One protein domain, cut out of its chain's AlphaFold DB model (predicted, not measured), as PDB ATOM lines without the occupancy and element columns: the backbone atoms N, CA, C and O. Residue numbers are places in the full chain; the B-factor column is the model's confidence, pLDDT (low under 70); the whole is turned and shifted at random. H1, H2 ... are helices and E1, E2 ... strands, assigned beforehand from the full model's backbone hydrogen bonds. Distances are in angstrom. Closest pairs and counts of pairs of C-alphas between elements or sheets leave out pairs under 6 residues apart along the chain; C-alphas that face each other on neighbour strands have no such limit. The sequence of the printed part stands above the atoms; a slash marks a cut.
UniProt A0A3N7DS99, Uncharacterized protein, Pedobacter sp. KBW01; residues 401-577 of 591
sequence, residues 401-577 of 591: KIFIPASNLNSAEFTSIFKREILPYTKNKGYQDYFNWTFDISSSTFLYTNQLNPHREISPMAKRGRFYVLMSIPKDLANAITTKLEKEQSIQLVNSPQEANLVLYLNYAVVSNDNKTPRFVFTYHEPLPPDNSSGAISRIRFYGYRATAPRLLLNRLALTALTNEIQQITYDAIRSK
ATOM      1  N   LYS A 401     145.244 125.570 146.996       97.25
ATOM      2  CA  LYS A 401     146.214 126.656 146.832       97.25
ATOM      3  C   LYS A 401     147.034 126.435 145.567       97.25
ATOM      4  O   LYS A 401     147.599 125.352 145.394       97.25
ATOM      5  N   ILE A 402     147.108 127.444 144.706       97.50
ATOM      6  CA  ILE A 402     147.776 127.369 143.407       97.50
ATOM      7  C   ILE A 402     148.797 128.488 143.275       97.50
ATOM      8  O   ILE A 402     148.490 129.647 143.547       97.50
ATOM      9  N   PHE A 403     149.985 128.144 142.787       97.06
ATOM     10  CA  PHE A 403     150.950 129.119 142.296       97.06
ATOM     11  C   PHE A 403     150.984 129.102 140.764       97.06
ATOM     12  O   PHE A 403     150.950 128.039 140.138       97.06
ATOM     13  N   ILE A 404     151.049 130.286 140.157       96.81
ATOM     14  CA  ILE A 404     151.167 130.464 138.707       96.81
ATOM     15  C   ILE A 404     152.482 131.213 138.453       96.81
ATOM     16  O   ILE A 404     152.521 132.432 138.626       96.81
ATOM     17  N   PRO A 405     153.567 130.521 138.068       93.00
ATOM     18  CA  PRO A 405     154.841 131.156 137.766       93.00
ATOM     19  C   PRO A 405     154.686 132.017 136.514       93.00
ATOM     20  O   PRO A 405     154.596 131.498 135.400       93.00
ATOM     21  N   ALA A 406     154.654 133.333 136.695       93.56
ATOM     22  CA  ALA A 406     154.589 134.285 135.597       93.56
ATOM     23  C   ALA A 406     155.997 134.623 135.092       93.56
ATOM     24  O   ALA A 406     156.903 134.945 135.859       93.56
ATOM     25  N   SER A 407     156.166 134.573 133.778       91.44
ATOM     26  CA  SER A 407     157.333 135.095 133.088       91.44
ATOM     27  C   SER A 407     157.326 136.627 133.110       91.44
ATOM     28  O   SER A 407     156.267 137.253 133.124       91.44
ATOM     29  N   ASN A 408     158.503 137.248 133.018       91.56
ATOM     30  CA  ASN A 408     158.606 138.693 132.791       91.56
ATOM     31  C   ASN A 408     158.291 139.097 131.341       91.56
ATOM     32  O   ASN A 408     158.115 140.283 131.072       91.56
ATOM     33  N   LEU A 409     158.212 138.129 130.423       94.00
ATOM     34  CA  LEU A 409     157.975 138.354 128.999       94.00
ATOM     35  C   LEU A 409     156.521 138.106 128.621       94.00
ATOM     36  O   LEU A 409     155.877 137.198 129.152       94.00
ATOM     37  N   ASN A 410     156.028 138.870 127.650       96.06
ATOM     38  CA  ASN A 410     154.740 138.587 127.022       96.06
ATOM     39  C   ASN A 410     154.838 137.401 126.041       96.06
ATOM     40  O   ASN A 410     155.925 136.941 125.692       96.06
ATOM     41  N   SER A 411     153.698 136.909 125.556       96.94
ATOM     42  CA  SER A 411     153.622 135.751 124.659       96.94
ATOM     43  C   SER A 411     154.463 135.883 123.387       96.94
ATOM     44  O   SER A 411     155.000 134.878 122.917       96.94
ATOM     45  N   ALA A 412     154.596 137.083 122.812       96.69
ATOM     46  CA  ALA A 412     155.368 137.293 121.584       96.69
ATOM     47  C   ALA A 412     156.882 137.207 121.844       96.69
ATOM     48  O   ALA A 412     157.599 136.474 121.154       96.69
ATOM     49  N   GLU A 413     157.354 137.899 122.879       95.06
ATOM     50  CA  GLU A 413     158.742 137.849 123.347       95.06
ATOM     51  C   GLU A 413     159.119 136.431 123.786       95.06
ATOM     52  O   GLU A 413     160.101 135.862 123.306       95.06
ATOM     53  N   PHE A 414     158.281 135.815 124.625       94.81
ATOM     54  CA  PHE A 414     158.473 134.457 125.119       94.81
ATOM     55  C   PHE A 414     158.550 133.449 123.970       94.81
ATOM     56  O   PHE A 414     159.443 132.609 123.953       94.81
ATOM     57  N   THR A 415     157.666 133.546 122.970       95.19
ATOM     58  CA  THR A 415     157.695 132.655 121.795       95.19
ATOM     59  C   THR A 415     159.012 132.777 121.030       95.19
ATOM     60  O   THR A 415     159.537 131.774 120.540       95.19
ATOM     61  N   SER A 416     159.552 133.991 120.916       93.62
ATOM     62  CA  SER A 416     160.816 134.239 120.217       93.62
ATOM     63  C   SER A 416     161.987 133.584 120.948       93.62
ATOM     64  O   SER A 416     162.806 132.909 120.323       93.62
ATOM     65  N   ILE A 417     162.018 133.701 122.277       89.81
ATOM     66  CA  ILE A 417     163.031 133.053 123.111       89.81
ATOM     67  C   ILE A 417     162.862 131.532 123.122       89.81
ATOM     68  O   ILE A 417     163.825 130.817 122.870       89.81
ATOM     69  N   PHE A 418     161.642 131.017 123.303       92.00
ATOM     70  CA  PHE A 418     161.343 129.584 123.249       92.00
ATOM     71  C   PHE A 418     161.882 128.934 121.966       92.00
ATOM     72  O   PHE A 418     162.546 127.899 122.026       92.00
ATOM     73  N   LYS A 419     161.645 129.556 120.803       93.75
ATOM     74  CA  LYS A 419     162.126 129.050 119.506       93.75
ATOM     75  C   LYS A 419     163.649 128.992 119.420       93.75
ATOM     76  O   LYS A 419     164.176 128.071 118.801       93.75
ATOM     77  N   ARG A 420     164.336 129.973 120.007       89.69
ATOM     78  CA  ARG A 420     165.799 130.064 119.997       89.69
ATOM     79  C   ARG A 420     166.437 129.105 121.002       89.69
ATOM     80  O   ARG A 420     167.435 128.471 120.680       89.69
ATOM     81  N   GLU A 421     165.865 129.001 122.197       86.06
ATOM     82  CA  GLU A 421     166.566 128.440 123.355       86.06
ATOM     83  C   GLU A 421     166.052 127.074 123.800       86.06
ATOM     84  O   GLU A 421     166.827 126.286 124.332       86.06
ATOM     85  N   ILE A 422     164.774 126.761 123.569       88.06
ATOM     86  CA  ILE A 422     164.135 125.543 124.095       88.06
ATOM     87  C   ILE A 422     163.800 124.570 122.966       88.06
ATOM     88  O   ILE A 422     164.165 123.397 123.026       88.06
ATOM     89  N   LEU A 423     163.152 125.061 121.904       92.75
ATOM     90  CA  LEU A 423     162.693 124.247 120.776       92.75
ATOM     91  C   LEU A 423     163.791 123.368 120.134       92.75
ATOM     92  O   LEU A 423     163.483 122.240 119.750       92.75
ATOM     93  N   PRO A 424     165.068 123.792 120.016       91.81
ATOM     94  CA  PRO A 424     166.116 122.915 119.494       91.81
ATOM     95  C   PRO A 424     166.332 121.646 120.335       91.81
ATOM     96  O   PRO A 424     166.606 120.586 119.773       91.81
ATOM     97  N   TYR A 425     166.169 121.724 121.660       87.62
ATOM     98  CA  TYR A 425     166.382 120.592 122.568       87.62
ATOM     99  C   TYR A 425     165.233 119.587 122.561       87.62
ATOM    100  O   TYR A 425     165.462 118.416 122.855       87.62
ATOM    101  N   THR A 426     164.027 119.987 122.146       90.56
ATOM    102  CA  THR A 426     162.879 119.067 122.056       90.56
ATOM    103  C   THR A 426     163.059 118.004 120.968       90.56
ATOM    104  O   THR A 426     162.267 117.073 120.872       90.56
ATOM    105  N   LYS A 427     164.089 118.142 120.120       89.88
ATOM    106  CA  LYS A 427     164.495 117.153 119.109       89.88
ATOM    107  C   LYS A 427     165.439 116.077 119.662       89.88
ATOM    108  O   LYS A 427     165.761 115.131 118.948       89.88
ATOM    109  N   ASN A 428     165.930 116.225 120.894       88.81
ATOM    110  CA  ASN A 428     166.789 115.229 121.528       88.81
ATOM    111  C   ASN A 428     165.964 113.981 121.895       88.81
ATOM    112  O   ASN A 428     164.859 114.103 122.416       88.81
ATOM    113  N   LYS A 429     166.519 112.780 121.679       86.25
ATOM    114  CA  LYS A 429     165.873 111.501 122.031       86.25
ATOM    115  C   LYS A 429     165.504 111.387 123.518       86.25
ATOM    116  O   LYS A 429     164.579 110.656 123.848       86.25
ATOM    117  N   GLY A 430     166.228 112.078 124.398       85.62
ATOM    118  CA  GLY A 430     165.956 112.124 125.835       85.62
ATOM    119  C   GLY A 430     164.863 113.114 126.245       85.62
ATOM    120  O   GLY A 430     164.504 113.139 127.417       85.62
ATOM    121  N   TYR A 431     164.333 113.935 125.334       88.75
ATOM    122  CA  TYR A 431     163.279 114.888 125.675       88.75
ATOM    123  C   TYR A 431     161.987 114.165 126.067       88.75
ATOM    124  O   TYR A 431     161.559 113.220 125.398       88.75
ATOM    125  N   GLN A 432     161.369 114.620 127.151       88.44
ATOM    126  CA  GLN A 432     160.103 114.111 127.653       88.44
ATOM    127  C   GLN A 432     159.108 115.265 127.851       88.44
ATOM    128  O   GLN A 432     159.463 116.378 128.250       88.44
ATOM    129  N   ASP A 433     157.843 114.980 127.576       91.12
ATOM    130  CA  ASP A 433     156.710 115.890 127.638       91.12
ATOM    131  C   ASP A 433     155.473 115.188 128.214       91.12
ATOM    132  O   ASP A 433     155.509 114.014 128.580       91.12
ATOM    133  N   TYR A 434     154.361 115.916 128.304       91.50
ATOM    134  CA  TYR A 434     153.108 115.403 128.858       91.50
ATOM    135  C   TYR A 434     152.633 114.060 128.264       91.50
ATOM    136  O   TYR A 434     151.964 113.297 128.957       91.50
ATOM    137  N   PHE A 435     152.906 113.769 126.991       90.88
ATOM    138  CA  PHE A 435     152.367 112.590 126.303       90.88
ATOM    139  C   PHE A 435     153.321 111.404 126.265       90.88
ATOM    140  O   PHE A 435     152.867 110.287 126.055       90.88
ATOM    141  N   ASN A 436     154.624 111.623 126.425       87.31
ATOM    142  CA  ASN A 436     155.620 110.557 126.328       87.31
ATOM    143  C   ASN A 436     156.454 110.380 127.604       87.31
ATOM    144  O   ASN A 436     157.420 109.619 127.569       87.31
ATOM    145  N   TRP A 437     156.093 111.065 128.696       82.31
ATOM    146  CA  TRP A 437     156.749 110.912 129.990       82.31
ATOM    147  C   TRP A 437     156.666 109.479 130.507       82.31
ATOM    148  O   TRP A 437     155.693 108.754 130.295       82.31
ATOM    149  N   THR A 438     157.689 109.091 131.255       73.50
ATOM    150  CA  THR A 438     157.733 107.818 131.969       73.50
ATOM    151  C   THR A 438     157.908 108.074 133.459       73.50
ATOM    152  O   THR A 438     158.473 109.091 133.873       73.50
ATOM    153  N   PHE A 439     157.434 107.142 134.289       66.88
ATOM    154  CA  PHE A 439     157.694 107.161 135.729       66.88
ATOM    155  C   PHE A 439     159.147 106.735 135.998       66.88
ATOM    156  O   PHE A 439     159.420 105.643 136.489       66.88
ATOM    157  N   ASP A 440     160.088 107.586 135.602       66.38
ATOM    158  CA  ASP A 440     161.521 107.369 135.744       66.38
ATOM    159  C   ASP A 440     162.092 108.394 136.720       66.38
ATOM    160  O   ASP A 440     162.353 109.549 136.376       66.38
ATOM    161  N   ILE A 441     162.293 107.936 137.954       60.44
ATOM    162  CA  ILE A 441     162.849 108.728 139.053       60.44
ATOM    163  C   ILE A 441     164.297 109.175 138.795       60.44
ATOM    164  O   ILE A 441     164.817 109.972 139.553       60.44
ATOM    165  N   SER A 442     164.981 108.701 137.755       62.31
ATOM    166  CA  SER A 442     166.324 109.193 137.414       62.31
ATOM    167  C   SER A 442     166.307 110.396 136.459       62.31
ATOM    168  O   SER A 442     167.343 111.027 136.233       62.31
ATOM    169  N   SER A 443     165.140 110.738 135.902       66.19
ATOM    170  CA  SER A 443     165.012 111.819 134.922       66.19
ATOM    171  C   SER A 443     165.184 113.189 135.568       66.19
ATOM    172  O   SER A 443     164.622 113.478 136.622       66.19
ATOM    173  N   SER A 444     165.937 114.065 134.906       67.19
ATOM    174  CA  SER A 444     166.201 115.411 135.417       67.19
ATOM    175  C   SER A 444     165.142 116.413 134.938       67.19
ATOM    176  O   SER A 444     164.787 116.435 133.759       67.19
ATOM    177  N   THR A 445     164.668 117.284 135.826       68.94
ATOM    178  CA  THR A 445     163.697 118.339 135.485       68.94
ATOM    179  C   THR A 445     164.378 119.679 135.406       68.94
ATOM    180  O   THR A 445     165.012 120.111 136.365       68.94
ATOM    181  N   PHE A 446     164.202 120.359 134.282       71.69
ATOM    182  CA  PHE A 446     164.646 121.725 134.108       71.69
ATOM    183  C   PHE A 446     163.451 122.675 134.206       71.69
ATOM    184  O   PHE A 446     162.522 122.599 133.395       71.69
ATOM    185  N   LEU A 447     163.478 123.571 135.195       71.44
ATOM    186  CA  LEU A 447     162.553 124.695 135.265       71.44
ATOM    187  C   LEU A 447     163.170 125.892 134.535       71.44
ATOM    188  O   LEU A 447     164.015 126.599 135.076       71.44
ATOM    189  N   TYR A 448     162.704 126.147 133.316       69.75
ATOM    190  CA  TYR A 448     163.026 127.361 132.585       69.75
ATOM    191  C   TYR A 448     162.361 128.556 133.269       69.75
ATOM    192  O   TYR A 448     161.137 128.751 133.208       69.75
ATOM    193  N   THR A 449     163.194 129.398 133.863       63.25
ATOM    194  CA  THR A 449     162.821 130.763 134.211       63.25
ATOM    195  C   THR A 449     163.572 131.713 133.289       63.25
ATOM    196  O   THR A 449     164.664 131.414 132.816       63.25
ATOM    197  N   ASN A 450     162.998 132.879 133.017       63.44
ATOM    198  CA  ASN A 450     163.629 133.885 132.159       63.44
ATOM    199  C   ASN A 450     164.829 134.577 132.836       63.44
ATOM    200  O   ASN A 450     165.329 135.582 132.331       63.44
ATOM    201  N   GLN A 451     165.248 134.084 134.002       54.19
ATOM    202  CA  GLN A 451     166.396 134.540 134.760       54.19
ATOM    203  C   GLN A 451     167.372 133.359 134.856       54.19
ATOM    204  O   GLN A 451     167.031 132.340 135.437       54.19
ATOM    205  N   LEU A 452     168.570 133.536 134.281       53.94
ATOM    206  CA  LEU A 452     169.668 132.567 134.066       53.94
ATOM    207  C   LEU A 452     169.684 131.867 132.703       53.94
ATOM    208  O   LEU A 452     168.660 131.521 132.132       53.94
ATOM    209  N   ASN A 453     170.908 131.726 132.178       55.28
ATOM    210  CA  ASN A 453     171.240 131.259 130.834       55.28
ATOM    211  C   ASN A 453     170.851 129.774 130.659       55.28
ATOM    212  O   ASN A 453     171.626 128.884 131.029       55.28
ATOM    213  N   PRO A 454     169.697 129.491 130.046       57.78
ATOM    214  CA  PRO A 454     169.075 128.171 130.076       57.78
ATOM    215  C   PRO A 454     169.868 127.155 129.247       57.78
ATOM    216  O   PRO A 454     169.880 125.967 129.553       57.78
ATOM    217  N   HIS A 455     170.629 127.615 128.248       56.38
ATOM    218  CA  HIS A 455     171.530 126.768 127.469       56.38
ATOM    219  C   HIS A 455     172.617 126.104 128.322       56.38
ATOM    220  O   HIS A 455     172.968 124.946 128.067       56.38
ATOM    221  N   ARG A 456     173.149 126.818 129.328       58.69
ATOM    222  CA  ARG A 456     174.175 126.272 130.230       58.69
ATOM    223  C   ARG A 456     173.626 125.167 131.124       58.69
ATOM    224  O   ARG A 456     174.386 124.275 131.478       58.69
ATOM    225  N   GLU A 457     172.342 125.207 131.455       65.62
ATOM    226  CA  GLU A 457     171.718 124.253 132.374       65.62
ATOM    227  C   GLU A 457     171.089 123.062 131.629       65.62
ATOM    228  O   GLU A 457     171.290 121.914 132.027       65.62
ATOM    229  N   ILE A 458     170.450 123.286 130.471       70.25
ATOM    230  CA  ILE A 458     169.836 122.209 129.675       70.25
ATOM    231  C   ILE A 458     170.898 121.305 129.034       70.25
ATOM    232  O   ILE A 458     170.739 120.085 129.015       70.25
ATOM    233  N   SER A 459     171.992 121.865 128.497       67.19
ATOM    234  CA  SER A 459     172.973 121.076 127.731       67.19
ATOM    235  C   SER A 459     173.658 119.966 128.551       67.19
ATOM    236  O   SER A 459     173.726 118.839 128.052       67.19
ATOM    237  N   PRO A 460     174.129 120.204 129.793       67.50
ATOM    238  CA  PRO A 460     174.656 119.141 130.647       67.50
ATOM    239  C   PRO A 460     173.605 118.091 131.030       67.50
ATOM    240  O   PRO A 460     173.926 116.907 131.061       67.50
ATOM    241  N   MET A 461     172.357 118.490 131.291       65.56
ATOM    242  CA  MET A 461     171.278 117.573 131.690       65.56
ATOM    243  C   MET A 461     170.822 116.680 130.532       65.56
ATOM    244  O   MET A 461     170.686 115.472 130.706       65.56
ATOM    245  N   ALA A 462     170.696 117.239 129.328       65.94
ATOM    246  CA  ALA A 462     170.343 116.497 128.117       65.94
ATOM    247  C   ALA A 462     171.380 115.423 127.734       65.94
ATOM    248  O   ALA A 462     171.071 114.511 126.970       65.94
ATOM    249  N   LYS A 463     172.613 115.520 128.255       67.56
ATOM    250  CA  LYS A 463     173.660 114.495 128.103       67.56
ATOM    251  C   LYS A 463     173.561 113.364 129.136       67.56
ATOM    252  O   LYS A 463     174.178 112.327 128.928       67.56
ATOM    253  N   ARG A 464     172.820 113.548 130.238       68.50
ATOM    254  CA  ARG A 464     172.706 112.590 131.358       68.50
ATOM    255  C   ARG A 464     171.543 111.603 131.225       68.50
ATOM    256  O   ARG A 464     171.430 110.712 132.056       68.50
ATOM    257  N   GLY A 465     170.699 111.737 130.200       76.56
ATOM    258  CA  GLY A 465     169.583 110.826 129.949       76.56
ATOM    259  C   GLY A 465     168.291 111.558 129.602       76.56
ATOM    260  O   GLY A 465     168.298 112.515 128.826       76.56
ATOM    261  N   ARG A 466     167.173 111.076 130.153       81.62
ATOM    262  CA  ARG A 466     165.849 111.676 129.963       81.62
ATOM    263  C   ARG A 466     165.723 112.990 130.733       81.62
ATOM    264  O   ARG A 466     166.178 113.091 131.874       81.62
ATOM    265  N   PHE A 467     165.088 113.984 130.121       80.75
ATOM    266  CA  PHE A 467     164.887 115.290 130.741       80.75
ATOM    267  C   PHE A 467     163.558 115.935 130.352       80.75
ATOM    268  O   PHE A 467     163.040 115.731 129.251       80.75
ATOM    269  N   TYR A 468     163.051 116.768 131.258       83.56
ATOM    270  CA  TYR A 468     161.835 117.559 131.083       83.56
ATOM    271  C   TYR A 468     162.168 119.044 131.048       83.56
ATOM    272  O   TYR A 468     163.058 119.497 131.767       83.56
ATOM    273  N   VAL A 469     161.401 119.808 130.271       85.81
ATOM    274  CA  VAL A 469     161.412 121.273 130.337       85.81
ATOM    275  C   VAL A 469     160.041 121.750 130.803       85.81
ATOM    276  O   VAL A 469     159.049 121.649 130.072       85.81
ATOM    277  N   LEU A 470     159.997 122.258 132.031       87.44
ATOM    278  CA  LEU A 470     158.876 123.018 132.570       87.44
ATOM    279  C   LEU A 470     159.211 124.499 132.458       87.44
ATOM    280  O   LEU A 470     160.354 124.898 132.644       87.44
ATOM    281  N   MET A 471     158.230 125.322 132.130       90.56
ATOM    282  CA  MET A 471     158.414 126.748 131.902       90.56
ATOM    283  C   MET A 471     157.433 127.553 132.746       90.56
ATOM    284  O   MET A 471     156.303 127.123 133.005       90.56
ATOM    285  N   SER A 472     157.857 128.761 133.114       92.00
ATOM    286  CA  SER A 472     156.926 129.822 133.507       92.00
ATOM    287  C   SER A 472     155.969 130.177 132.359       92.00
ATOM    288  O   SER A 472     156.257 129.958 131.180       92.00
ATOM    289  N   ILE A 473     154.802 130.712 132.707       96.12
ATOM    290  CA  ILE A 473     153.756 131.094 131.760       96.12
ATOM    291  C   ILE A 473     153.989 132.548 131.315       96.12
ATOM    292  O   ILE A 473     154.232 133.393 132.177       96.12
ATOM    293  N   PRO A 474     153.887 132.884 130.011       97.00
ATOM    294  CA  PRO A 474     153.981 134.267 129.537       97.00
ATOM    295  C   PRO A 474     153.092 135.230 130.330       97.00
ATOM    296  O   PRO A 474     151.953 134.892 130.653       97.00
ATOM    297  N   LYS A 475     153.600 136.429 130.629       96.06
ATOM    298  CA  LYS A 475     152.996 137.396 131.561       96.06
ATOM    299  C   LYS A 475     151.520 137.674 131.278       96.06
ATOM    300  O   LYS A 475     150.697 137.677 132.185       96.06
ATOM    301  N   ASP A 476     151.176 137.901 130.018       97.31
ATOM    302  CA  ASP A 476     149.818 138.179 129.548       97.31
ATOM    303  C   ASP A 476     148.871 136.984 129.733       97.31
ATOM    304  O   ASP A 476     147.738 137.167 130.182       97.31
ATOM    305  N   LEU A 477     149.339 135.759 129.468       98.38
ATOM    306  CA  LEU A 477     148.555 134.546 129.714       98.38
ATOM    307  C   LEU A 477     148.409 134.279 131.213       98.38
ATOM    308  O   LEU A 477     147.304 134.003 131.670       98.38
ATOM    309  N   ALA A 478     149.495 134.407 131.981       97.94
ATOM    310  CA  ALA A 478     149.486 134.235 133.431       97.94
ATOM    311  C   ALA A 478     148.500 135.213 134.083       97.94
ATOM    312  O   ALA A 478     147.647 134.786 134.853       97.94
ATOM    313  N   ASN A 479     148.528 136.492 133.696       98.00
ATOM    314  CA  ASN A 479     147.581 137.502 134.172       98.00
ATOM    315  C   ASN A 479     146.129 137.147 133.829       98.00
ATOM    316  O   ASN A 479     145.249 137.278 134.681       98.00
ATOM    317  N   ALA A 480     145.861 136.677 132.607       98.19
ATOM    318  CA  ALA A 480     144.518 136.267 132.200       98.19
ATOM    319  C   ALA A 480     144.014 135.051 132.997       98.19
ATOM    320  O   ALA A 480     142.851 135.018 133.402       98.19
ATOM    321  N   ILE A 481     144.887 134.074 133.261       98.50
ATOM    322  CA  ILE A 481     144.574 132.898 134.081       98.50
ATOM    323  C   ILE A 481     144.339 133.312 135.537       98.50
ATOM    324  O   ILE A 481     143.315 132.946 136.109       98.50
ATOM    325  N   THR A 482     145.222 134.123 136.119       97.69
ATOM    326  CA  THR A 482     145.073 134.691 137.468       97.69
ATOM    327  C   THR A 482     143.737 135.419 137.608       97.69
ATOM    328  O   THR A 482     142.961 135.085 138.496       97.69
ATOM    329  N   THR A 483     143.401 136.307 136.665       96.25
ATOM    330  CA  THR A 483     142.124 137.053 136.644       96.25
ATOM    331  C   THR A 483     140.901 136.130 136.579       96.25
ATOM    332  O   THR A 483     139.812 136.453 137.065       96.25
ATOM    333  N   LYS A 484     141.042 134.974 135.924       96.19
ATOM    334  CA  LYS A 484     139.987 133.966 135.837       96.19
ATOM    335  C   LYS A 484     139.837 133.210 137.161       96.19
ATOM    336  O   LYS A 484     138.710 133.062 137.624       96.19
ATOM    337  N   LEU A 485     140.938 132.744 137.751       96.12
ATOM    338  CA  LEU A 485     140.922 131.880 138.937       96.12
ATOM    339  C   LEU A 485     140.748 132.644 140.258       96.12
ATOM    340  O   LEU A 485     140.179 132.090 141.192       96.12
ATOM    341  N   GLU A 486     141.162 133.911 140.355       94.25
ATOM    342  CA  GLU A 486     141.008 134.726 141.577       94.25
ATOM    343  C   GLU A 486     139.540 134.964 141.971       94.25
ATOM    344  O   GLU A 486     139.227 135.262 143.128       94.25
ATOM    345  N   LYS A 487     138.633 134.822 140.998       93.12
ATOM    346  CA  LYS A 487     137.184 134.940 141.177       93.12
ATOM    347  C   LYS A 487     136.573 133.698 141.811       93.12
ATOM    348  O   LYS A 487     135.426 133.761 142.241       93.12
ATOM    349  N   GLU A 488     137.297 132.589 141.883       93.62
ATOM    350  CA  GLU A 488     136.773 131.325 142.389       93.62
ATOM    351  C   GLU A 488     137.086 131.162 143.873       93.62
ATOM    352  O   GLU A 488     138.240 131.111 144.282       93.62
ATOM    353  N   GLN A 489     136.055 131.034 144.707       93.00
ATOM    354  CA  GLN A 489     136.246 130.946 146.160       93.00
ATOM    355  C   GLN A 489     136.930 129.651 146.607       93.00
ATOM    356  O   GLN A 489     137.603 129.624 147.636       93.00
ATOM    357  N   SER A 490     136.770 128.571 145.840       93.50
ATOM    358  CA  SER A 490     137.431 127.294 146.116       93.50
ATOM    359  C   SER A 490     138.916 127.281 145.733       93.50
ATOM    360  O   SER A 490     139.586 126.282 145.999       93.50
ATOM    361  N   ILE A 491     139.445 128.361 145.150       95.00
ATOM    362  CA  ILE A 491     140.840 128.477 144.726       95.00
ATOM    363  C   ILE A 491     141.491 129.648 145.467       95.00
ATOM    364  O   ILE A 491     140.958 130.752 145.527       95.00
ATOM    365  N   GLN A 492     142.677 129.418 146.020       96.00
ATOM    366  CA  GLN A 492     143.528 130.480 146.544       96.00
ATOM    367  C   GLN A 492     144.790 130.572 145.696       96.00
ATOM    368  O   GLN A 492     145.565 129.621 145.629       96.00
ATOM    369  N   LEU A 493     145.019 131.731 145.087       97.06
ATOM    370  CA  LEU A 493     146.301 132.033 144.461       97.06
ATOM    371  C   LEU A 493     147.293 132.461 145.546       97.06
ATOM    372  O   LEU A 493     146.957 133.278 146.407       97.06
ATOM    373  N   VAL A 494     148.479 131.860 145.537       97.50
ATOM    374  CA  VAL A 494     149.574 132.159 146.473       97.50
ATOM    375  C   VAL A 494     150.748 132.792 145.733       97.50
ATOM    376  O   VAL A 494     150.786 132.771 144.503       97.50
ATOM    377  N   ASN A 495     151.705 133.355 146.472       94.75
ATOM    378  CA  ASN A 495     152.799 134.143 145.891       94.75
ATOM    379  C   ASN A 495     154.103 133.356 145.712       94.75
ATOM    380  O   ASN A 495     155.027 133.852 145.071       94.75
ATOM    381  N   SER A 496     154.186 132.140 146.253       91.56
ATOM    382  CA  SER A 496     155.360 131.277 146.144       91.56
ATOM    383  C   SER A 496     154.962 129.822 145.862       91.56
ATOM    384  O   SER A 496     153.882 129.385 146.277       91.56
ATOM    385  N   PRO A 497     155.819 129.032 145.186       89.12
ATOM    386  CA  PRO A 497     155.599 127.596 145.023       89.12
ATOM    387  C   PRO A 497     155.426 126.859 146.357       89.12
ATOM    388  O   PRO A 497     154.630 125.931 146.439       89.12
ATOM    389  N   GLN A 498     156.142 127.271 147.407       88.75
ATOM    390  CA  GLN A 498     156.178 126.586 148.705       88.75
ATOM    391  C   GLN A 498     154.856 126.702 149.480       88.75
ATOM    392  O   GLN A 498     154.525 125.830 150.278       88.75
ATOM    393  N   GLU A 499     154.076 127.754 149.229       94.50
ATOM    394  CA  GLU A 499     152.733 127.923 149.797       94.50
ATOM    395  C   GLU A 499     151.651 127.146 149.030       94.50
ATOM    396  O   GLU A 499     150.514 127.013 149.506       94.50
ATOM    397  N   ALA A 500     151.968 126.676 147.822       95.12
ATOM    398  CA  ALA A 500     151.005 126.079 146.915       95.12
ATOM    399  C   ALA A 500     150.837 124.583 147.168       95.12
ATOM    400  O   ALA A 500     151.773 123.864 147.503       95.12
ATOM    401  N   ASN A 501     149.629 124.079 146.925       93.25
ATOM    402  CA  ASN A 501     149.434 122.640 146.793       93.25
ATOM    403  C   ASN A 501     149.827 122.155 145.397       93.25
ATOM    404  O   ASN A 501     150.252 121.015 145.254       93.25
ATOM    405  N   LEU A 502     149.610 122.991 144.379       94.06
ATOM    406  CA  LEU A 502     149.930 122.707 142.985       94.06
ATOM    407  C   LEU A 502     150.454 123.967 142.297       94.06
ATOM    408  O   LEU A 502     150.030 125.084 142.594       94.06
ATOM    409  N   VAL A 503     151.338 123.775 141.330       94.31
ATOM    410  CA  VAL A 503     151.894 124.828 140.485       94.31
ATOM    411  C   VAL A 503     151.488 124.567 139.041       94.31
ATOM    412  O   VAL A 503     151.608 123.438 138.563       94.31
ATOM    413  N   LEU A 504     150.975 125.587 138.350       96.69
ATOM    414  CA  LEU A 504     150.609 125.477 136.936       96.69
ATOM    415  C   LEU A 504     151.823 125.794 136.061       96.69
ATOM    416  O   LEU A 504     152.191 126.957 135.917       96.69
ATOM    417  N   TYR A 505     152.424 124.779 135.451       94.00
ATOM    418  CA  TYR A 505     153.553 124.969 134.543       94.00
ATOM    419  C   TYR A 505     153.134 124.878 133.078       94.00
ATOM    420  O   TYR A 505     152.109 124.284 132.726       94.00
ATOM    421  N   LEU A 506     153.981 125.446 132.224       95.50
ATOM    422  CA  LEU A 506     153.927 125.296 130.780       95.50
ATOM    423  C   LEU A 506     154.940 124.232 130.329       95.50
ATOM    424  O   LEU A 506     156.109 124.279 130.695       95.50
ATOM    425  N   ASN A 507     154.509 123.292 129.498       94.12
ATOM    426  CA  ASN A 507     155.351 122.307 128.817       94.12
ATOM    427  C   ASN A 507     155.081 122.360 127.301       94.12
ATOM    428  O   ASN A 507     154.070 122.913 126.864       94.12
ATOM    429  N   TYR A 508     155.983 121.818 126.482       96.44
ATOM    430  CA  TYR A 508     155.792 121.738 125.033       96.44
ATOM    431  C   TYR A 508     155.800 120.284 124.568       96.44
ATOM    432  O   TYR A 508     156.824 119.612 124.638       96.44
ATOM    433  N   ALA A 509     154.668 119.804 124.069       96.00
ATOM    434  CA  ALA A 509     154.548 118.449 123.561       96.00
ATOM    435  C   ALA A 509     154.945 118.378 122.087       96.00
ATOM    436  O   ALA A 509     154.423 119.140 121.264       96.00
ATOM    437  N   VAL A 510     155.839 117.447 121.747       95.62
ATOM    438  CA  VAL A 510     156.227 117.154 120.359       95.62
ATOM    439  C   VAL A 510     155.322 116.081 119.756       95.62
ATOM    440  O   VAL A 510     154.460 115.520 120.431       95.62
ATOM    441  N   VAL A 511     155.472 115.817 118.458       94.50
ATOM    442  CA  VAL A 511     154.731 114.731 117.806       94.50
ATOM    443  C   VAL A 511     155.180 113.387 118.383       94.50
ATOM    444  O   VAL A 511     156.374 113.100 118.442       94.50
ATOM    445  N   SER A 512     154.215 112.570 118.788       89.94
ATOM    446  CA  SER A 512     154.407 111.225 119.329       89.94
ATOM    447  C   SER A 512     153.217 110.332 118.952       89.94
ATOM    448  O   SER A 512     152.286 110.765 118.262       89.94
ATOM    449  N   ASN A 513     153.218 109.075 119.402       88.12
ATOM    450  CA  ASN A 513     152.090 108.169 119.175       88.12
ATOM    451  C   ASN A 513     150.780 108.749 119.731       88.12
ATOM    452  O   ASN A 513     149.765 108.730 119.026       88.12
ATOM    453  N   ASP A 514     150.851 109.368 120.910       87.88
ATOM    454  CA  ASP A 514     149.709 109.910 121.654       87.88
ATOM    455  C   ASP A 514     149.477 111.414 121.423       87.88
ATOM    456  O   ASP A 514     148.486 111.977 121.892       87.88
ATOM    457  N   ASN A 515     150.345 112.077 120.648       93.31
ATOM    458  CA  ASN A 515     150.194 113.480 120.271       93.31
ATOM    459  C   ASN A 515     150.472 113.719 118.781       93.31
ATOM    460  O   ASN A 515     151.614 113.732 118.333       93.31
ATOM    461  N   LYS A 516     149.423 113.980 117.996       93.81
ATOM    462  CA  LYS A 516     149.549 114.124 116.534       93.81
ATOM    463  C   LYS A 516     150.087 115.477 116.068       93.81
ATOM    464  O   LYS A 516     150.553 115.580 114.939       93.81
ATOM    465  N   THR A 517     150.016 116.515 116.899       95.38
ATOM    466  CA  THR A 517     150.484 117.860 116.529       95.38
ATOM    467  C   THR A 517     151.210 118.529 117.688       95.38
ATOM    468  O   THR A 517     150.762 118.412 118.835       95.38
ATOM    469  N   PRO A 518     152.308 119.257 117.415       96.56
ATOM    470  CA  PRO A 518     153.029 119.953 118.461       96.56
ATOM    471  C   PRO A 518     152.141 121.010 119.117       96.56
ATOM    472  O   PRO A 518     151.355 121.680 118.439       96.56
ATOM    473  N   ARG A 519     152.246 121.145 120.437       97.44
ATOM    474  CA  ARG A 519     151.393 122.059 121.204       97.44
ATOM    475  C   ARG A 519     152.003 122.416 122.547       97.44
ATOM    476  O   ARG A 519     152.734 121.633 123.144       97.44
ATOM    477  N   PHE A 520     151.632 123.582 123.045       98.12
ATOM    478  CA  PHE A 520     151.857 123.952 124.430       98.12
ATOM    479  C   PHE A 520     150.828 123.260 125.320       98.12
ATOM    480  O   PHE A 520     149.648 123.176 124.969       98.12
ATOM    481  N   VAL A 521     151.286 122.769 126.465       97.69
ATOM    482  CA  VAL A 521     150.485 122.044 127.447       97.69
ATOM    483  C   VAL A 521     150.613 122.746 128.792       97.69
ATOM    484  O   VAL A 521     151.714 122.909 129.310       97.69
ATOM    485  N   PHE A 522     149.482 123.159 129.347       97.88
ATOM    486  CA  PHE A 522     149.355 123.712 130.689       97.88
ATOM    487  C   PHE A 522     148.890 122.592 131.606       97.88
ATOM    488  O   PHE A 522     147.861 121.958 131.355       97.88
ATOM    489  N   THR A 523     149.654 122.320 132.652       94.62
ATOM    490  CA  THR A 523     149.388 121.182 133.531       94.62
ATOM    491  C   THR A 523     149.884 121.469 134.938       94.62
ATOM    492  O   THR A 523     150.839 122.225 135.143       94.62
ATOM    493  N   TYR A 524     149.183 120.896 135.911       93.31
ATOM    494  CA  TYR A 524     149.537 121.024 137.310       93.31
ATOM    495  C   TYR A 524     150.640 120.049 137.697       93.31
ATOM    496  O   TYR A 524     150.680 118.907 137.234       93.31
ATOM    497  N   HIS A 525     151.491 120.513 138.602       87.38
ATOM    498  CA  HIS A 525     152.543 119.734 139.224       87.38
ATOM    499  C   HIS A 525     152.624 120.051 140.719       87.38
ATOM    500  O   HIS A 525     152.249 121.146 141.142       87.38
ATOM    501  N   GLU A 526     153.146 119.131 141.525       86.44
ATOM    502  CA  GLU A 526     153.593 119.484 142.876       86.44
ATOM    503  C   GLU A 526     154.712 120.544 142.800       86.44
ATOM    504  O   GLU A 526     155.461 120.562 141.810       86.44
ATOM    505  N   PRO A 527     154.835 121.440 143.799       84.75
ATOM    506  CA  PRO A 527     155.928 122.404 143.848       84.75
ATOM    507  C   PRO A 527     157.287 121.722 143.671       84.75
ATOM    508  O   PRO A 527     157.571 120.702 144.298       84.75
ATOM    509  N   LEU A 528     158.124 122.284 142.800       78.12
ATOM    510  CA  LEU A 528     159.481 121.780 142.616       78.12
ATOM    511  C   LEU A 528     160.329 122.127 143.857       78.12
ATOM    512  O   LEU A 528     160.067 123.156 144.492       78.12
ATOM    513  N   PRO A 529     161.330 121.302 144.212       68.94
ATOM    514  CA  PRO A 529     162.235 121.599 145.317       68.94
ATOM    515  C   PRO A 529     162.938 122.957 145.128       68.94
ATOM    516  O   PRO A 529     163.235 123.327 143.993       68.94
ATOM    517  N   PRO A 530     163.216 123.704 146.211       58.75
ATOM    518  CA  PRO A 530     163.860 125.018 146.134       58.75
ATOM    519  C   PRO A 530     165.327 124.971 145.665       58.75
ATOM    520  O   PRO A 530     165.787 125.925 145.040       58.75
ATOM    521  N   ASP A 531     166.042 123.868 145.911       53.94
ATOM    522  CA  ASP A 531     167.445 123.710 145.517       53.94
ATOM    523  C   ASP A 531     167.566 123.050 144.137       53.94
ATOM    524  O   ASP A 531     167.517 121.828 143.991       53.94
ATOM    525  N   ASN A 532     167.790 123.869 143.106       50.22
ATOM    526  CA  ASN A 532     168.214 123.408 141.775       50.22
ATOM    527  C   ASN A 532     169.689 122.943 141.747       50.22
ATOM    528  O   ASN A 532     170.193 122.486 140.717       50.22
ATOM    529  N   SER A 533     170.412 123.056 142.863       40.88
ATOM    530  CA  SER A 533     171.788 122.593 143.009       40.88
ATOM    531  C   SER A 533     171.833 121.088 143.277       40.88
ATOM    532  O   SER A 533     171.540 120.619 144.370       40.88
ATOM    533  N   SER A 534     172.278 120.337 142.268       40.47
ATOM    534  CA  SER A 534     172.747 118.944 142.346       40.47
ATOM    535  C   SER A 534     171.728 117.874 142.770       40.47
ATOM    536  O   SER A 534     171.584 117.540 143.937       40.47
ATOM    537  N   GLY A 535     171.121 117.209 141.784       44.72
ATOM    538  CA  GLY A 535     170.696 115.810 141.934       44.72
ATOM    539  C   GLY A 535     169.435 115.534 142.757       44.72
ATOM    540  O   GLY A 535     169.106 114.365 142.942       44.72
ATOM    541  N   ALA A 536     168.700 116.551 143.210       43.56
ATOM    542  CA  ALA A 536     167.380 116.345 143.797       43.56
ATOM    543  C   ALA A 536     166.415 115.812 142.723       43.56
ATOM    544  O   ALA A 536     165.953 116.535 141.840       43.56
ATOM    545  N   ILE A 537     166.135 114.512 142.784       50.09
ATOM    546  CA  ILE A 537     165.137 113.833 141.962       50.09
ATOM    547  C   ILE A 537     163.763 114.431 142.296       50.09
ATOM    548  O   ILE A 537     163.144 114.078 143.302       50.09
ATOM    549  N   SER A 538     163.258 115.345 141.466       52.00
ATOM    550  CA  SER A 538     161.847 115.721 141.530       52.00
ATOM    551  C   SER A 538     161.042 114.602 140.875       52.00
ATOM    552  O   SER A 538     161.252 114.305 139.698       52.00
ATOM    553  N   ARG A 539     160.111 113.983 141.605       62.62
ATOM    554  CA  ARG A 539     159.159 113.040 141.007       62.62
ATOM    555  C   ARG A 539     158.283 113.816 140.031       62.62
ATOM    556  O   ARG A 539     157.381 114.525 140.468       62.62
ATOM    557  N   ILE A 540     158.560 113.704 138.732       67.50
ATOM    558  CA  ILE A 540     157.710 114.341 137.733       67.50
ATOM    559  C   ILE A 540     156.460 113.512 137.530       67.50
ATOM    560  O   ILE A 540     156.499 112.387 137.037       67.50
ATOM    561  N   ARG A 541     155.345 114.083 137.969       75.69
ATOM    562  CA  ARG A 541     154.011 113.538 137.801       75.69
ATOM    563  C   ARG A 541     153.119 114.659 137.309       75.69
ATOM    564  O   ARG A 541     152.677 115.512 138.078       75.69
ATOM    565  N   PHE A 542     152.839 114.624 136.013       80.44
ATOM    566  CA  PHE A 542     151.795 115.455 135.447       80.44
ATOM    567  C   PHE A 542     150.449 115.057 136.026       80.44
ATOM    568  O   PHE A 542     150.138 113.875 136.207       80.44
ATOM    569  N   TYR A 543     149.638 116.065 136.300       83.88
ATOM    570  CA  TYR A 543     148.248 115.828 136.602       83.88
ATOM    571  C   TYR A 543     147.535 115.271 135.360       83.88
ATOM    572  O   TYR A 543     147.821 115.700 134.245       83.88
ATOM    573  N   GLY A 544     146.612 114.319 135.535       86.75
ATOM    574  CA  GLY A 544     145.965 113.620 134.409       86.75
ATOM    575  C   GLY A 544     145.106 114.515 133.503       86.75
ATOM    576  O   GLY A 544     144.721 114.106 132.408       86.75
ATOM    577  N   TYR A 545     144.833 115.740 133.953       90.19
ATOM    578  CA  TYR A 545     144.094 116.763 133.228       90.19
ATOM    579  C   TYR A 545     145.044 117.870 132.766       90.19
ATOM    580  O   TYR A 545     145.976 118.262 133.475       90.19
ATOM    581  N   ARG A 546     144.788 118.394 131.568       94.44
ATOM    582  CA  ARG A 546     145.618 119.408 130.912       94.44
ATOM    583  C   ARG A 546     144.765 120.396 130.134       94.44
ATOM    584  O   ARG A 546     143.693 120.027 129.667       94.44
ATOM    585  N   ALA A 547     145.304 121.589 129.928       97.56
ATOM    586  CA  ALA A 547     144.823 122.518 128.920       97.56
ATOM    587  C   ALA A 547     145.873 122.664 127.820       97.56
ATOM    588  O   ALA A 547     147.069 122.507 128.085       97.56
ATOM    589  N   THR A 548     145.465 122.927 126.579       97.00
ATOM    590  CA  THR A 548     146.429 122.985 125.468       97.00
ATOM    591  C   THR A 548     146.215 124.170 124.548       97.00
ATOM    592  O   THR A 548     145.097 124.616 124.314       97.00
ATOM    593  N   ALA A 549     147.310 124.669 123.980       97.50
ATOM    594  CA  ALA A 549     147.271 125.712 122.969       97.50
ATOM    595  C   ALA A 549     148.271 125.397 121.846       97.50
ATOM    596  O   ALA A 549     149.431 125.093 122.127       97.50
ATOM    597  N   PRO A 550     147.887 125.500 120.561       96.12
ATOM    598  CA  PRO A 550     148.821 125.262 119.457       96.12
ATOM    599  C   PRO A 550     149.908 126.348 119.359       96.12
ATOM    600  O   PRO A 550     150.946 126.146 118.738       96.12
ATOM    601  N   ARG A 551     149.671 127.518 119.963       96.31
ATOM    602  CA  ARG A 551     150.579 128.671 120.018       96.31
ATOM    603  C   ARG A 551     150.279 129.514 121.257       96.31
ATOM    604  O   ARG A 551     149.176 129.433 121.782       96.31
ATOM    605  N   LEU A 552     151.227 130.353 121.675       96.81
ATOM    606  CA  LEU A 552     151.062 131.240 122.837       96.81
ATOM    607  C   LEU A 552     150.440 132.598 122.480       96.81
ATOM    608  O   LEU A 552     149.768 133.199 123.307       96.81
ATOM    609  N   LEU A 553     150.599 133.068 121.237       96.62
ATOM    610  CA  LEU A 553     149.937 134.289 120.774       96.62
ATOM    611  C   LEU A 553     148.471 133.994 120.426       96.62
ATOM    612  O   LEU A 553     148.170 133.488 119.338       96.62
ATOM    613  N   LEU A 554     147.572 134.293 121.363       96.81
ATOM    614  CA  LEU A 554     146.147 133.985 121.275       96.81
ATOM    615  C   LEU A 554     145.314 135.235 120.988       96.81
ATOM    616  O   LEU A 554     145.556 136.307 121.531       96.81
ATOM    617  N   ASN A 555     144.282 135.080 120.156       96.56
ATOM    618  CA  ASN A 555     143.224 136.084 120.068       96.56
ATOM    619  C   ASN A 555     142.280 135.964 121.280       96.56
ATOM    620  O   ASN A 555     142.345 135.003 122.049       96.56
ATOM    621  N   ARG A 556     141.359 136.920 121.432       96.25
ATOM    622  CA  ARG A 556     140.439 136.978 122.579       96.25
ATOM    623  C   ARG A 556     139.615 135.699 122.779       96.25
ATOM    624  O   ARG A 556     139.435 135.267 123.918       96.25
ATOM    625  N   LEU A 557     139.121 135.093 121.696       97.25
ATOM    626  CA  LEU A 557     138.316 133.869 121.762       97.25
ATOM    627  C   LEU A 557     139.152 132.680 122.244       97.25
ATOM    628  O   LEU A 557     138.748 131.988 123.174       97.25
ATOM    629  N   ALA A 558     140.344 132.488 121.675       97.56
ATOM    630  CA  ALA A 558     141.243 131.407 122.061       97.56
ATOM    631  C   ALA A 558     141.774 131.575 123.495       97.56
ATOM    632  O   ALA A 558     141.872 130.595 124.225       97.56
ATOM    633  N   LEU A 559     142.048 132.809 123.931       98.06
ATOM    634  CA  LEU A 559     142.434 133.095 125.316       98.06
ATOM    635  C   LEU A 559     141.298 132.784 126.303       98.06
ATOM    636  O   LEU A 559     141.527 132.219 127.372       98.06
ATOM    637  N   THR A 560     140.059 133.115 125.933       97.69
ATOM    638  CA  THR A 560     138.875 132.779 126.739       97.69
ATOM    639  C   THR A 560     138.685 131.264 126.824       97.69
ATOM    640  O   THR A 560     138.432 130.738 127.904       97.69
ATOM    641  N   ALA A 561     138.855 130.547 125.710       97.94
ATOM    642  CA  ALA A 561     138.789 129.089 125.691       97.94
ATOM    643  C   ALA A 561     139.875 128.461 126.581       97.94
ATOM    644  O   ALA A 561     139.547 127.640 127.432       97.94
ATOM    645  N   LEU A 562     141.130 128.913 126.460       98.25
ATOM    646  CA  LEU A 562     142.245 128.421 127.272       98.25
ATOM    647  C   LEU A 562     142.015 128.666 128.770       98.25
ATOM    648  O   LEU A 562     142.189 127.762 129.578       98.25
ATOM    649  N   THR A 563     141.609 129.875 129.163       98.06
ATOM    650  CA  THR A 563     141.360 130.193 130.582       98.06
ATOM    651  C   THR A 563     140.159 129.431 131.150       98.06
ATOM    652  O   THR A 563     140.187 129.036 132.315       98.06
ATOM    653  N   ASN A 564     139.131 129.156 130.341       96.69
ATOM    654  CA  ASN A 564     138.035 128.264 130.727       96.69
ATOM    655  C   ASN A 564     138.511 126.812 130.882       96.69
ATOM    656  O   ASN A 564     138.138 126.165 131.855       96.69
ATOM    657  N   GLU A 565     139.347 126.307 129.973       97.38
ATOM    658  CA  GLU A 565     139.926 124.960 130.069       97.38
ATOM    659  C   GLU A 565     140.805 124.832 131.322       97.38
ATOM    660  O   GLU A 565     140.656 123.878 132.081       97.38
ATOM    661  N   ILE A 566     141.635 125.842 131.614       98.06
ATOM    662  CA  ILE A 566     142.457 125.890 132.831       98.06
ATOM    663  C   ILE A 566     141.586 125.897 134.092       98.06
ATOM    664  O   ILE A 566     141.858 125.158 135.037       98.06
ATOM    665  N   GLN A 567     140.500 126.673 134.109       96.00
ATOM    666  CA  GLN A 567     139.525 126.619 135.200       96.00
ATOM    667  C   GLN A 567     138.954 125.205 135.381       96.00
ATOM    668  O   GLN A 567     138.895 124.717 136.507       96.00
ATOM    669  N   GLN A 568     138.580 124.526 134.294       93.62
ATOM    670  CA  GLN A 568     138.029 123.173 134.375       93.62
ATOM    671  C   GLN A 568     139.040 122.161 134.920       93.62
ATOM    672  O   GLN A 568     138.721 121.458 135.875       93.62
ATOM    673  N   ILE A 569     140.282 122.148 134.425       95.12
ATOM    674  CA  ILE A 569     141.307 121.239 134.970       95.12
ATOM    675  C   ILE A 569     141.674 121.576 136.422       95.12
ATOM    676  O   ILE A 569     142.172 120.718 137.145       95.12
ATOM    677  N   THR A 570     141.420 122.811 136.873       95.19
ATOM    678  CA  THR A 570     141.568 123.190 138.285       95.19
ATOM    679  C   THR A 570     140.466 122.579 139.149       95.19
ATOM    680  O   THR A 570     140.733 122.104 140.252       95.19
ATOM    681  N   TYR A 571     139.228 122.546 138.655       92.56
ATOM    682  CA  TYR A 571     138.144 121.825 139.323       92.56
ATOM    683  C   TYR A 571     138.404 120.325 139.343       92.56
ATOM    684  O   TYR A 571     138.240 119.701 140.390       92.56
ATOM    685  N   ASP A 572     138.932 119.769 138.255       89.94
ATOM    686  CA  ASP A 572     139.388 118.380 138.230       89.94
ATOM    687  C   ASP A 572     140.526 118.137 139.239       89.94
ATOM    688  O   ASP A 572     140.579 117.090 139.887       89.94
ATOM    689  N   ALA A 573     141.418 119.119 139.437       90.50
ATOM    690  CA  ALA A 573     142.458 119.102 140.472       90.50
ATOM    691  C   ALA A 573     141.898 119.062 141.897       90.50
ATOM    692  O   ALA A 573     142.415 118.335 142.747       90.50
ATOM    693  N   ILE A 574     140.818 119.797 142.156       89.69
ATOM    694  CA  ILE A 574     140.093 119.731 143.429       89.69
ATOM    695  C   ILE A 574     139.412 118.361 143.588       89.69
ATOM    696  O   ILE A 574     139.453 117.779 144.673       89.69
ATOM    697  N   ARG A 575     138.817 117.829 142.516       85.38
ATOM    698  CA  ARG A 575     138.041 116.578 142.525       85.38
ATOM    699  C   ARG A 575     138.870 115.324 142.789       85.38
ATOM    700  O   ARG A 575     138.375 114.441 143.480       85.38
ATOM    701  N   SER A 576     140.132 115.237 142.353       83.56
ATOM    702  CA  SER A 576     140.953 114.057 142.715       83.56
ATOM    703  C   SER A 576     141.259 113.942 144.202       83.56
ATOM    704  O   SER A 576     141.616 112.864 144.667       83.56
ATOM    705  N   LYS A 577     141.146 115.042 144.953       80.69
ATOM    706  CA  LYS A 577     141.414 115.056 146.393       80.69
ATOM    707  C   LYS A 577     140.196 114.642 147.221       80.69
ATOM    708  O   LYS A 577     140.314 114.518 148.438       80.69
TER     709      LYS A 577
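This is residues 401 to 577 of the 591 residues of an uncharacterized protein of Pedobacter sp. KBW01 (UniProt A0A3N7DS99). A strongly twisted five-stranded sheet, E4 E1 E5 E6 E7, is curled like part of a barrel, with the long helix H4 beside its edge strand E7 and H3 packed on H4. On the side away from H4, the small sheet E2 E3 packs through E3 on E5, with H2 beyond it toward one end of the longest axis. The printed part has 177 residues, with four named helices and seven named strands in the order E1 H1 E2 H2 E3 H3 E4 E5 E6 E7 H4; the larger sheet is mixed, the smaller parallel. The class is mixed, helices and strands, with under half of the residues in named elements. The whole is compact and rounded, with a radius of gyration of the C-alphas of 15.4 A and spans of 44 by 33 by 32 A.

Start at E1, residues 401 to 403, an inner strand. Its parallel neighbours are E4, residues 491 to 493, with N 402 and O 492 within hydrogen-bond range at 2.8 A, and E5, residues 502 to 509, with N 504 and O 403 at 3.0 A. E5, E6, residues 519 to 525, and E7, residues 546 to 549, form a meander of two hairpins, each strand the antiparallel neighbour of the one before; look for N 507 and O 521 at 2.8 A, and N 522 and O 547 at 2.8 A. H3, residues 475 to 485, and H4, residues 556 to 575, make two layers with this sheet, helices on one face. H4 is at the sheet's level, its height 2.0 A; its closest C-alphas to E7 are those of Glu 565 and Ala 547, 5.6 A apart. H3 touches residues 559 to 567 of H4 alone, closest at the C-alphas of Ile 481 and Thr 563, 5.5 A, at a steep tilt of 53 degrees. H1, residues 411 to 421, only just touches H3, only at their ends, with 3 pairs of C-alphas within 8 A, the closest those of Ser 411 and Asp 476, 6.7 A. E2, residues 444 to 448, H2, residues 454 to 462, and E3, residues 467 to 471, form a strand-helix-strand unit, two parallel neighbour strands with a helix between, its crossover right-handed; N 448 and O 470 are 2.7 A apart. The closest C-alphas of E3 and E5 are those of Met 471 and Leu 506, 4.8 A, and E5 bends by 50 degrees at residue 506. Every O i to N i+4 pair is within hydrogen-bond range in H1, H3 and H4, and 3 of 5 in H2.

Find C-alpha 401 at (146.214, 126.656, 146.832), where E1 begins. E5 runs 20.4 A from C-alpha 502 at (149.930, 122.707, 142.985), and E6 runs 18.2 A. H1 measures 14.9 A and H3 15.2 A. H4 runs 28.6 A to C-alpha 575 at (138.041, 116.578, 142.525).

The C-alphas of Lys 463 and Gln 489, the two farthest apart, are 44.7 A apart. The printed part has no cut. The links H1 to E2 and E6 to E7 are long. Look for pLDDT under 70 at residues 439 to 445, 448 to 457, 459 to 464 and 529 to 540; the mean of the printed part is 85.7.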